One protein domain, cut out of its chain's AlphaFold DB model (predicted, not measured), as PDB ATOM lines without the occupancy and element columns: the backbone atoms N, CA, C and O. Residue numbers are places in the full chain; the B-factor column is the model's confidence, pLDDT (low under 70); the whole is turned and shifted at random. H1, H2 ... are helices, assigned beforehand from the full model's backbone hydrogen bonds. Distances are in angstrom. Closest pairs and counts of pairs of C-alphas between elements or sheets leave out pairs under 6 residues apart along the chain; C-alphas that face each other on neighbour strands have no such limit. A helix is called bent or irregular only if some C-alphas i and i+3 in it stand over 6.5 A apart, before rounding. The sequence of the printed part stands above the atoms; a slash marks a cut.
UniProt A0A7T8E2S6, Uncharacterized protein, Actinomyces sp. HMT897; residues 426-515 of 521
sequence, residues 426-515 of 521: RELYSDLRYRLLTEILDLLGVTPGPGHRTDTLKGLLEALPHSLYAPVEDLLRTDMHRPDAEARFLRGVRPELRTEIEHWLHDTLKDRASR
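What this domain is: This is residues 426 to 515 of the 521 residues of an uncharacterized protein of Actinomyces sp. HMT897 (UniProt A0A7T8E2S6). A helical hairpin, H3 and H4 side by side and running opposite ways, is crossed on one side by H1, and the short H2 packs on H1. Two long links loop out from this core, residues 444 to 456 between H1 and H2 and residues 481 to 494 between H3 and H4. The printed part has 90 residues, with four named helices in the order H1, H2, H3, H4 and no named strand; the class is all helix. It is compact, with a radius of gyration of the C-alphas of 12.5 A and spans of 37 by 26 by 24 A.

How they stand to each other: H1, residues 426 to 443, is the hub and touches the three other helices. H2, residues 457 to 462, touches residues 430 to 434 of H1 at a steep tilt of 50 degrees, the same way; the closest C-alphas, of Tyr 434 and Leu 457, are 4.9 A apart. H3, residues 466 to 480, only just touches H1, with 3 pairs of C-alphas within 8 A, the closest being Ile 440 and Val 472 at 6.8 A; the two are about perpendicular at 74 degrees. H4, residues 495 to 514, touches H1 at 71 degrees, only just about perpendicular, with the C-alphas of Arg 433 and Ile 501 closest at 6.2 A. H3 and H4 form a hairpin at a shallow tilt of 26 degrees, opposite ways; their closest C-alphas, of Glu 473 and His 506, are 5.8 A apart. H2 is apart from H3 and from H4. In H1, H2 and H4 every O i to N i+4 pair is within hydrogen-bond range; in H3 it is 9 of 11.

Where its parts are: H1 begins at C-alpha 426 (94.928, 150.239, 194.980) and is 25.8 A long. H2 is 8.6 A long. H3 is 21.6 A long and irregular, but only just: C-alphas 467 and 470 are 6.8 A apart. H4 is 28.2 A long and ends at C-alpha 514 (108.692, 138.737, 175.803).

The domain as a whole: The two C-alphas farthest apart, of Gly 451 and Pro 483, are 38.2 A apart. The printed part has no cut. The links H1 to H2 and H3 to H4 are long, and the link H2 to H3 is tight. The mean pLDDT of the printed part is 79.9, and residues 426 to 427, 447 to 455 and 484 to 485 are under 70.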
ATOM      1  N   ARG A 426      94.562 151.561 195.518       69.56
ATOM      2  CA  ARG A 426      94.928 150.239 194.980       69.56
ATOM      3  C   ARG A 426      93.733 149.468 194.432       69.56
ATOM      4  O   ARG A 426      93.865 148.841 193.382       69.56
ATOM      5  N   GLU A 427      92.608 149.493 195.141       68.25
ATOM      6  CA  GLU A 427      91.365 148.862 194.688       68.25
ATOM      7  C   GLU A 427      90.860 149.532 193.406       68.25
ATOM      8  O   GLU A 427      90.671 148.853 192.400       68.25
ATOM      9  N   LEU A 428      90.790 150.867 193.389       74.56
ATOM     10  CA  LEU A 428      90.387 151.646 192.220       74.56
ATOM     11  C   LEU A 428      91.274 151.354 191.004       74.56
ATOM     12  O   LEU A 428      90.775 151.191 189.896       74.56
ATOM     13  N   TYR A 429      92.589 151.245 191.196       77.75
ATOM     14  CA  TYR A 429      93.517 150.916 190.114       77.75
ATOM     15  C   TYR A 429      93.274 149.506 189.580       77.75
ATOM     16  O   TYR A 429      93.342 149.288 188.372       77.75
ATOM     17  N   SER A 430      93.004 148.540 190.459       75.25
ATOM     18  CA  SER A 430      92.656 147.179 190.048       75.25
ATOM     19  C   SER A 430      91.381 147.167 189.201       75.25
ATOM     20  O   SER A 430      91.366 146.544 188.137       75.25
ATOM     21  N   ASP A 431      90.356 147.906 189.627       76.75
ATOM     22  CA  ASP A 431      89.071 148.001 188.933       76.75
ATOM     23  C   ASP A 431      89.200 148.719 187.585       76.75
ATOM     24  O   ASP A 431      88.685 148.239 186.576       76.75
ATOM     25  N   LEU A 432      89.953 149.823 187.523       80.81
ATOM     26  CA  LEU A 432      90.225 150.544 186.275       80.81
ATOM     27  C   LEU A 432      90.999 149.688 185.272       80.81
ATOM     28  O   LEU A 432      90.681 149.697 184.087       80.81
ATOM     29  N   ARG A 433      91.987 148.913 185.728       86.00
ATOM     30  CA  ARG A 433      92.743 147.989 184.867       86.00
ATOM     31  C   ARG A 433      91.862 146.871 184.328       86.00
ATOM     32  O   ARG A 433      91.966 146.522 183.155       86.00
ATOM     33  N   TYR A 434      91.004 146.313 185.182       79.25
ATOM     34  CA  TYR A 434      90.029 145.307 184.777       79.25
ATOM     35  C   TYR A 434      89.060 145.868 183.734       79.25
ATOM     36  O   TYR A 434      88.865 145.265 182.678       79.25
ATOM     37  N   ARG A 435      88.512 147.057 184.001       83.56
ATOM     38  CA  ARG A 435      87.600 147.760 183.102       83.56
ATOM     39  C   ARG A 435      88.254 148.085 181.763       83.56
ATOM     40  O   ARG A 435      87.657 147.787 180.741       83.56
ATOM     41  N   LEU A 436      89.477 148.618 181.758       87.81
ATOM     42  CA  LEU A 436      90.227 148.913 180.532       87.81
ATOM     43  C   LEU A 436      90.396 147.660 179.669       87.81
ATOM     44  O   LEU A 436      90.082 147.679 178.483       87.81
ATOM     45  N   LEU A 437      90.869 146.559 180.263       85.06
ATOM     46  CA  LEU A 437      91.065 145.317 179.520       85.06
ATOM     47  C   LEU A 437      89.734 144.773 178.983       85.06
ATOM     48  O   LEU A 437      89.683 144.312 177.849       85.06
ATOM     49  N   THR A 438      88.656 144.881 179.758       85.88
ATOM     50  CA  THR A 438      87.316 144.460 179.329       85.88
ATOM     51  C   THR A 438      86.794 145.322 178.175       85.88
ATOM     52  O   THR A 438      86.400 144.775 177.154       85.88
ATOM     53  N   GLU A 439      86.887 146.655 178.269       88.75
ATOM     54  CA  GLU A 439      86.460 147.575 177.201       88.75
ATOM     55  C   GLU A 439      87.237 147.337 175.891       88.75
ATOM     56  O   GLU A 439      86.668 147.426 174.800       88.75
ATOM     57  N   ILE A 440      88.529 146.994 175.973       88.81
ATOM     58  CA  ILE A 440      89.334 146.636 174.798       88.81
ATOM     59  C   ILE A 440      88.879 145.305 174.195       88.81
ATOM     60  O   ILE A 440      88.760 145.196 172.974       88.81
ATOM     61  N   LEU A 441      88.639 144.288 175.025       85.81
ATOM     62  CA  LEU A 441      88.184 142.979 174.554       85.81
ATOM     63  C   LEU A 441      86.805 143.061 173.900       85.81
ATOM     64  O   LEU A 441      86.614 142.491 172.825       85.81
ATOM     65  N   ASP A 442      85.900 143.846 174.482       87.06
ATOM     66  CA  ASP A 442      84.589 144.136 173.910       87.06
ATOM     67  C   ASP A 442      84.721 144.836 172.550       87.06
ATOM     68  O   ASP A 442      84.053 144.453 171.587       87.06
ATOM     69  N   LEU A 443      85.634 145.810 172.423       87.62
ATOM     70  CA  LEU A 443      85.900 146.488 171.149       87.62
ATOM     71  C   LEU A 443      86.468 145.534 170.085       87.62
ATOM     72  O   LEU A 443      86.162 145.676 168.900       87.62
ATOM     73  N   LEU A 444      87.289 144.569 170.498       85.88
ATOM     74  CA  LEU A 444      87.832 143.526 169.626       85.88
ATOM     75  C   LEU A 444      86.815 142.413 169.317       85.88
ATOM     76  O   LEU A 444      87.109 141.541 168.498       85.88
ATOM     77  N   GLY A 445      85.633 142.425 169.946       83.56
ATOM     78  CA  GLY A 445      84.618 141.382 169.799       83.56
ATOM     79  C   GLY A 445      85.048 140.033 170.381       83.56
ATOM     80  O   GLY A 445      84.605 138.986 169.908       83.56
ATOM     81  N   VAL A 446      85.942 140.043 171.371       80.88
ATOM     82  CA  VAL A 446      86.508 138.836 171.975       80.88
ATOM     83  C   VAL A 446      85.805 138.538 173.287       80.88
ATOM     84  O   VAL A 446      85.846 139.326 174.225       80.88
ATOM     85  N   THR A 447      85.261 137.330 173.390       69.81
ATOM     86  CA  THR A 447      84.847 136.755 174.671       69.81
ATOM     87  C   THR A 447      85.932 135.790 175.155       69.81
ATOM     88  O   THR A 447      86.355 134.919 174.389       69.81
ATOM     89  N   PRO A 448      86.446 135.933 176.391       63.53
ATOM     90  CA  PRO A 448      87.388 134.964 176.941       63.53
ATOM     91  C   PRO A 448      86.742 133.571 176.979       63.53
ATOM     92  O   PRO A 448      85.566 133.438 177.319       63.53
ATOM     93  N   GLY A 449      87.501 132.538 176.605       55.03
ATOM     94  CA  GLY A 449      86.978 131.179 176.451       55.03
ATOM     95  C   GLY A 449      86.426 130.564 177.752       55.03
ATOM     96  O   GLY A 449      86.815 130.973 178.852       55.03
ATOM     97  N   PRO A 450      85.534 129.559 177.649       45.41
ATOM     98  CA  PRO A 450      84.996 128.856 178.813       45.41
ATOM     99  C   PRO A 450      86.117 128.135 179.581       45.41
ATOM    100  O   PRO A 450      86.957 127.473 178.979       45.41
ATOM    101  N   GLY A 451      86.130 128.262 180.915       53.09
ATOM    102  CA  GLY A 451      87.067 127.547 181.801       53.09
ATOM    103  C   GLY A 451      88.003 128.426 182.644       53.09
ATOM    104  O   GLY A 451      88.594 127.928 183.602       53.09
ATOM    105  N   HIS A 452      88.101 129.731 182.368       54.31
ATOM    106  CA  HIS A 452      88.897 130.666 183.173       54.31
ATOM    107  C   HIS A 452      88.031 131.587 184.045       54.31
ATOM    108  O   HIS A 452      86.933 131.989 183.666       54.31
ATOM    109  N   ARG A 453      88.546 131.951 185.228       55.34
ATOM    110  CA  ARG A 453      87.938 132.949 186.123       55.34
ATOM    111  C   ARG A 453      88.103 134.359 185.544       55.34
ATOM    112  O   ARG A 453      89.122 135.005 185.764       55.34
ATOM    113  N   THR A 454      87.125 134.828 184.778       62.53
ATOM    114  CA  THR A 454      87.120 136.167 184.153       62.53
ATOM    115  C   THR A 454      86.615 137.275 185.079       62.53
ATOM    116  O   THR A 454      86.589 138.439 184.693       62.53
ATOM    117  N   ASP A 455      86.253 136.936 186.317       67.06
ATOM    118  CA  ASP A 455      85.791 137.840 187.375       67.06
ATOM    119  C   ASP A 455      86.926 138.650 188.024       67.06
ATOM    120  O   ASP A 455      86.677 139.532 188.840       67.06
ATOM    121  N   THR A 456      88.186 138.371 187.674       70.44
ATOM    122  CA  THR A 456      89.355 139.078 188.213       70.44
ATOM    123  C   THR A 456      90.311 139.507 187.107       70.44
ATOM    124  O   THR A 456      90.504 138.788 186.129       70.44
ATOM    125  N   LEU A 457      91.004 140.637 187.295       73.31
ATOM    126  CA  LEU A 457      92.050 141.117 186.376       73.31
ATOM    127  C   LEU A 457      93.119 140.056 186.099       73.31
ATOM    128  O   LEU A 457      93.556 139.885 184.963       73.31
ATOM    129  N   LYS A 458      93.534 139.325 187.138       77.88
ATOM    130  CA  LYS A 458      94.529 138.258 187.006       77.88
ATOM    131  C   LYS A 458      94.025 137.147 186.087       77.88
ATOM    132  O   LYS A 458      94.747 136.768 185.170       77.88
ATOM    133  N   GLY A 459      92.818 136.646 186.332       74.00
ATOM    134  CA  GLY A 459      92.259 135.564 185.534       74.00
ATOM    135  C   GLY A 459      91.915 136.001 184.108       74.00
ATOM    136  O   GLY A 459      92.164 135.242 183.178       74.00
ATOM    137  N   LEU A 460      91.485 137.252 183.906       76.75
ATOM    138  CA  LEU A 460      91.280 137.837 182.576       76.75
ATOM    139  C   LEU A 460      92.593 137.905 181.776       76.75
ATOM    140  O   LEU A 460      92.631 137.530 180.608       76.75
ATOM    141  N   LEU A 461      93.690 138.317 182.418       80.56
ATOM    142  CA  LEU A 461      95.021 138.330 181.803       80.56
ATOM    143  C   LEU A 461      95.568 136.920 181.533       80.56
ATOM    144  O   LEU A 461      96.330 136.737 180.589       80.56
ATOM    145  N   GLU A 462      95.270 135.936 182.382       80.88
ATOM    146  CA  GLU A 462      95.664 134.530 182.180       80.88
ATOM    147  C   GLU A 462      94.868 133.859 181.055       80.88
ATOM    148  O   GLU A 462      95.426 133.044 180.327       80.88
ATOM    149  N   ALA A 463      93.604 134.241 180.879       77.50
ATOM    150  CA  ALA A 463      92.739 133.750 179.813       77.50
ATOM    151  C   ALA A 463      93.029 134.386 178.442       77.50
ATOM    152  O   ALA A 463      92.477 133.935 177.439       77.50
ATOM    153  N   LEU A 464      93.842 135.448 178.390       80.88
ATOM    154  CA  LEU A 464      94.083 136.222 177.177       80.88
ATOM    155  C   LEU A 464      94.990 135.448 176.196       80.88
ATOM    156  O   LEU A 464      96.157 135.200 176.511       80.88
ATOM    157  N   PRO A 465      94.514 135.102 174.984       82.25
ATOM    158  CA  PRO A 465      95.348 134.481 173.962       82.25
ATOM    159  C   PRO A 465      96.526 135.377 173.564       82.25
ATOM    160  O   PRO A 465      96.357 136.578 173.351       82.25
ATOM    161  N   HIS A 466      97.707 134.784 173.359       82.56
ATOM    162  CA  HIS A 466      98.906 135.515 172.914       82.56
ATOM    163  C   HIS A 466      98.695 136.253 171.581       82.56
ATOM    164  O   HIS A 466      99.302 137.296 171.351       82.56
ATOM    165  N   SER A 467      97.808 135.748 170.716       83.12
ATOM    166  CA  SER A 467      97.429 136.400 169.456       83.12
ATOM    167  C   SER A 467      96.765 137.766 169.652       83.12
ATOM    168  O   SER A 467      96.793 138.580 168.732       83.12
ATOM    169  N   LEU A 468      96.201 138.040 170.832       85.12
ATOM    170  CA  LEU A 468      95.558 139.313 171.155       85.12
ATOM    171  C   LEU A 468      96.507 140.336 171.778       85.12
ATOM    172  O   LEU A 468      96.133 141.499 171.878       85.12
ATOM    173  N   TYR A 469      97.736 139.961 172.145       86.50
ATOM    174  CA  TYR A 469      98.669 140.901 172.773       86.50
ATOM    175  C   TYR A 469      99.005 142.076 171.847       86.50
ATOM    176  O   TYR A 469      98.875 143.220 172.265       86.50
ATOM    177  N   ALA A 470      99.353 141.809 170.584       84.81
ATOM    178  CA  ALA A 470      99.669 142.864 169.617       84.81
ATOM    179  C   ALA A 470      98.449 143.751 169.264       84.81
ATOM    180  O   ALA A 470      98.585 144.971 169.325       84.81
ATOM    181  N   PRO A 471      97.244 143.200 168.983       86.94
ATOM    182  CA  PRO A 471      96.033 144.007 168.803       86.94
ATOM    183  C   PRO A 471      95.693 144.909 169.997       86.94
ATOM    184  O   PRO A 471      95.323 146.067 169.809       86.94
ATOM    185  N   VAL A 472      95.823 144.396 171.226       86.69
ATOM    186  CA  VAL A 472      95.578 145.175 172.450       86.69
ATOM    187  C   VAL A 472      96.643 146.262 172.616       86.69
ATOM    188  O   VAL A 472      96.304 147.404 172.919       86.69
ATOM    189  N   GLU A 473      97.915 145.941 172.375       86.81
ATOM    190  CA  GLU A 473      99.024 146.897 172.440       86.81
ATOM    191  C   GLU A 473      98.848 148.044 171.434       86.81
ATOM    192  O   GLU A 473      99.018 149.207 171.796       86.81
ATOM    193  N   ASP A 474      98.448 147.746 170.195       86.94
ATOM    194  CA  ASP A 474      98.208 148.760 169.166       86.94
ATOM    195  C   ASP A 474      97.012 149.661 169.506       86.94
ATOM    196  O   ASP A 474      97.068 150.874 169.276       86.94
ATOM    197  N   LEU A 475      95.947 149.105 170.097       87.81
ATOM    198  CA  LEU A 475      94.808 149.890 170.579       87.81
ATOM    199  C   LEU A 475      95.204 150.819 171.728       87.81
ATOM    200  O   LEU A 475      94.870 152.001 171.668       87.81
ATOM    201  N   LEU A 476      95.956 150.320 172.713       86.88
ATOM    202  CA  LEU A 476      96.478 151.127 173.821       86.88
ATOM    203  C   LEU A 476      97.402 152.229 173.312       86.88
ATOM    204  O   LEU A 476      97.252 153.388 173.684       86.88
ATOM    205  N   ARG A 477      98.327 151.894 172.404       84.62
ATOM    206  CA  ARG A 477      99.231 152.873 171.793       84.62
ATOM    207  C   ARG A 477      98.447 153.950 171.062       84.62
ATOM    208  O   ARG A 477      98.767 155.123 171.199       84.62
ATOM    209  N   THR A 478      97.413 153.572 170.319       84.56
ATOM    210  CA  THR A 478      96.573 154.532 169.603       84.56
ATOM    211  C   THR A 478      95.775 155.417 170.559       84.56
ATOM    212  O   THR A 478      95.662 156.609 170.288       84.56
ATOM    213  N   ASP A 479      95.227 154.873 171.651       83.31
ATOM    214  CA  ASP A 479      94.426 155.648 172.611       83.31
ATOM    215  C   ASP A 479      95.284 156.611 173.443       83.31
ATOM    216  O   ASP A 479      94.921 157.777 173.571       83.31
ATOM    217  N   MET A 480      96.488 156.193 173.857       81.00
ATOM    218  CA  MET A 480      97.457 157.045 174.570       81.00
ATOM    219  C   MET A 480      97.865 158.306 173.787       81.00
ATOM    220  O   MET A 480      98.262 159.302 174.384       81.00
ATOM    221  N   HIS A 481      97.804 158.277 172.449       80.19
ATOM    222  CA  HIS A 481      98.165 159.419 171.596       80.19
ATOM    223  C   HIS A 481      96.965 160.310 171.233       80.19
ATOM    224  O   HIS A 481      97.134 161.293 170.507       80.19
ATOM    225  N   ARG A 482      95.750 159.974 171.685       79.56
ATOM    226  CA  ARG A 482      94.552 160.767 171.392       79.56
ATOM    227  C   ARG A 482      94.406 161.945 172.351       79.56
ATOM    228  O   ARG A 482      94.737 161.823 173.528       79.56
ATOM    229  N   PRO A 483      93.840 163.069 171.878       75.56
ATOM    230  CA  PRO A 483      93.375 164.113 172.774       75.56
ATOM    231  C   PRO A 483      92.249 163.576 173.669       75.56
ATOM    232  O   PRO A 483      91.432 162.762 173.240       75.56
ATOM    233  N   ASP A 484      92.169 164.069 174.903       68.62
ATOM    234  CA  ASP A 484      91.275 163.528 175.938       68.62
ATOM    235  C   ASP A 484      89.795 163.506 175.560       68.62
ATOM    236  O   ASP A 484      89.072 162.582 175.929       68.62
ATOM    237  N   ALA A 485      89.352 164.497 174.784       68.69
ATOM    238  CA  ALA A 485      87.985 164.578 174.274       68.69
ATOM    239  C   ALA A 485      87.613 163.407 173.339       68.69
ATOM    240  O   ALA A 485      86.431 163.169 173.093       68.69
ATOM    241  N   GLU A 486      88.603 162.669 172.828       77.25
ATOM    242  CA  GLU A 486      88.450 161.577 171.863       77.25
ATOM    243  C   GLU A 486      88.865 160.203 172.416       77.25
ATOM    244  O   GLU A 486      88.945 159.228 171.653       77.25
ATOM    245  N   ALA A 487      89.113 160.115 173.729       77.62
ATOM    246  CA  ALA A 487      89.486 158.876 174.400       77.62
ATOM    247  C   ALA A 487      88.440 157.777 174.159       77.62
ATOM    248  O   ALA A 487      87.220 157.976 174.308       77.62
ATOM    249  N   ARG A 488      88.908 156.598 173.745       81.25
ATOM    250  CA  ARG A 488      88.033 155.445 173.515       81.25
ATOM    251  C   ARG A 488      87.761 154.706 174.808       81.25
ATOM    252  O   ARG A 488      86.610 154.321 175.008       81.25
ATOM    253  N   PHE A 489      88.772 154.561 175.657       85.50
ATOM    254  CA  PHE A 489      88.692 153.769 176.876       85.50
ATOM    255  C   PHE A 489      88.686 154.643 178.129       85.50
ATOM    256  O   PHE A 489      89.145 155.786 178.118       85.50
ATOM    257  N   LEU A 490      88.116 154.112 179.216       84.12
ATOM    258  CA  LEU A 490      88.042 154.775 180.523       84.12
ATOM    259  C   LEU A 490      87.492 156.214 180.448       84.12
ATOM    260  O   LEU A 490      87.983 157.133 181.110       84.12
ATOM    261  N   ARG A 491      86.449 156.433 179.638       82.44
ATOM    262  CA  ARG A 491      85.810 157.753 179.513       82.44
ATOM    263  C   ARG A 491      85.318 158.255 180.872       82.44
ATOM    264  O   ARG A 491      84.670 157.521 181.615       82.44
ATOM    265  N   GLY A 492      85.593 159.525 181.163       79.69
ATOM    266  CA  GLY A 492      85.274 160.154 182.450       79.69
ATOM    267  C   GLY A 492      86.364 159.998 183.516       79.69
ATOM    268  O   GLY A 492      86.225 160.566 184.594       79.69
ATOM    269  N   VAL A 493      87.452 159.280 183.219       83.75
ATOM    270  CA  VAL A 493      88.671 159.261 184.038       83.75
ATOM    271  C   VAL A 493      89.620 160.358 183.561       83.75
ATOM    272  O   VAL A 493      89.796 160.548 182.355       83.75
ATOM    273  N   ARG A 494      90.239 161.078 184.502       85.38
ATOM    274  CA  ARG A 494      91.200 162.142 184.196       85.38
ATOM    275  C   ARG A 494      92.396 161.633 183.367       85.38
ATOM    276  O   ARG A 494      92.812 160.480 183.546       85.38
ATOM    277  N   PRO A 495      92.983 162.482 182.508       83.12
ATOM    278  CA  PRO A 495      93.997 162.087 181.525       83.12
ATOM    279  C   PRO A 495      95.225 161.408 182.128       83.12
ATOM    280  O   PRO A 495      95.706 160.403 181.605       83.12
ATOM    281  N   GLU A 496      95.716 161.921 183.257       83.44
ATOM    282  CA  GLU A 496      96.942 161.444 183.899       83.44
ATOM    283  C   GLU A 496      96.761 160.019 184.420       83.44
ATOM    284  O   GLU A 496      97.610 159.156 184.211       83.44
ATOM    285  N   LEU A 497      95.614 159.766 185.057       83.25
ATOM    286  CA  LEU A 497      95.280 158.455 185.602       83.25
ATOM    287  C   LEU A 497      94.993 157.458 184.478       83.25
ATOM    288  O   LEU A 497      95.450 156.321 184.541       83.25
ATOM    289  N   ARG A 498      94.285 157.882 183.426       86.56
ATOM    290  CA  ARG A 498      94.057 157.042 182.244       86.56
ATOM    291  C   ARG A 498      95.387 156.601 181.629       86.56
ATOM    292  O   ARG A 498      95.621 155.405 181.480       86.56
ATOM    293  N   THR A 499      96.282 157.558 181.391       86.62
ATOM    294  CA  THR A 499      97.617 157.314 180.834       86.62
ATOM    295  C   THR A 499      98.426 156.355 181.711       86.62
ATOM    296  O   THR A 499      99.073 155.450 181.190       86.62
ATOM    297  N   GLU A 500      98.382 156.500 183.040       88.19
ATOM    298  CA  GLU A 500      99.062 155.588 183.972       88.19
ATOM    299  C   GLU A 500      98.531 154.146 183.869       88.19
ATOM    300  O   GLU A 500      99.307 153.185 183.843       88.19
ATOM    301  N   ILE A 501      97.209 153.983 183.786       88.19
ATOM    302  CA  ILE A 501      96.558 152.672 183.687       88.19
ATOM    303  C   ILE A 501      96.835 152.017 182.322       88.19
ATOM    304  O   ILE A 501      97.110 150.814 182.269       88.19
ATOM    305  N   GLU A 502      96.829 152.797 181.240       87.94
ATOM    306  CA  GLU A 502      97.166 152.344 179.885       87.94
ATOM    307  C   GLU A 502      98.627 151.894 179.774       87.94
ATOM    308  O   GLU A 502      98.885 150.789 179.294       87.94
ATOM    309  N   HIS A 503      99.574 152.689 180.289       90.38
ATOM    310  CA  HIS A 503     100.992 152.314 180.330       90.38
ATOM    311  C   HIS A 503     101.211 151.034 181.132       90.38
ATOM    312  O   HIS A 503     101.928 150.140 180.685       90.38
ATOM    313  N   TRP A 504     100.556 150.903 182.291       92.94
ATOM    314  CA  TRP A 504     100.657 149.690 183.098       92.94
ATOM    315  C   TRP A 504     100.215 148.444 182.320       92.94
ATOM    316  O   TRP A 504     100.886 147.407 182.383       92.94
ATOM    317  N   LEU A 505      99.095 148.524 181.593       87.75
ATOM    318  CA  LEU A 505      98.590 147.390 180.821       87.75
ATOM    319  C   LEU A 505      99.506 147.089 179.629       87.75
ATOM    320  O   LEU A 505      99.842 145.927 179.402       87.75
ATOM    321  N   HIS A 506      99.961 148.126 178.925       87.25
ATOM    322  CA  HIS A 506     100.908 148.016 177.818       87.25
ATOM    323  C   HIS A 506     102.204 147.307 178.252       87.25
ATOM    324  O   HIS A 506     102.602 146.313 177.643       87.25
ATOM    325  N   ASP A 507     102.821 147.743 179.353       89.12
ATOM    326  CA  ASP A 507     104.050 147.138 179.879       89.12
ATOM    327  C   ASP A 507     103.824 145.704 180.366       89.12
ATOM    328  O   ASP A 507     104.625 144.813 180.083       89.12
ATOM    329  N   THR A 508     102.693 145.443 181.028       87.00
ATOM    330  CA  THR A 508     102.327 144.093 181.483       87.00
ATOM    331  C   THR A 508     102.202 143.116 180.311       87.00
ATOM    332  O   THR A 508     102.641 141.966 180.412       87.00
ATOM    333  N   LEU A 509     101.608 143.548 179.196       84.31
ATOM    334  CA  LEU A 509     101.456 142.723 177.998       84.31
ATOM    335  C   LEU A 509     102.778 142.546 177.256       84.31
ATOM    336  O   LEU A 509     103.084 141.431 176.841       84.31
ATOM    337  N   LYS A 510     103.604 143.591 177.165       84.31
ATOM    338  CA  LYS A 510     104.948 143.516 176.581       84.31
ATOM    339  C   LYS A 510     105.853 142.547 177.347       84.31
ATOM    340  O   LYS A 510     106.528 141.704 176.749       84.31
ATOM    341  N   ASP A 511     105.812 142.594 178.677       84.88
ATOM    342  CA  ASP A 511     106.513 141.648 179.545       84.88
ATOM    343  C   ASP A 511     106.020 140.214 179.328       84.88
ATOM    344  O   ASP A 511     106.821 139.282 179.270       84.88
ATOM    345  N   ARG A 512     104.709 140.017 179.168       81.69
ATOM    346  CA  ARG A 512     104.132 138.698 178.875       81.69
ATOM    347  C   ARG A 512     104.479 138.201 177.472       81.69
ATOM    348  O   ARG A 512     104.780 137.025 177.331       81.69
ATOM    349  N   ALA A 513     104.504 139.073 176.466       79.62
ATOM    350  CA  ALA A 513     104.895 138.737 175.098       79.62
ATOM    351  C   ALA A 513     106.383 138.354 174.996       79.62
ATOM    352  O   ALA A 513     106.749 137.459 174.236       79.62
ATOM    353  N   SER A 514     107.247 139.014 175.777       78.19
ATOM    354  CA  SER A 514     108.692 138.737 175.803       78.19
ATOM    355  C   SER A 514     109.056 137.442 176.540       78.19
ATOM    356  O   SER A 514     110.075 136.811 176.235       78.19
ATOM    357  N   ARG A 515     108.208 136.994 177.474       73.12
ATOM    358  CA  ARG A 515     108.290 135.663 178.083       73.12
ATOM    359  C   ARG A 515     107.825 134.638 177.049       73.12
ATOM    360  O   ARG A 515     106.655 134.287 177.013       73.12
TER     361      ARG A 515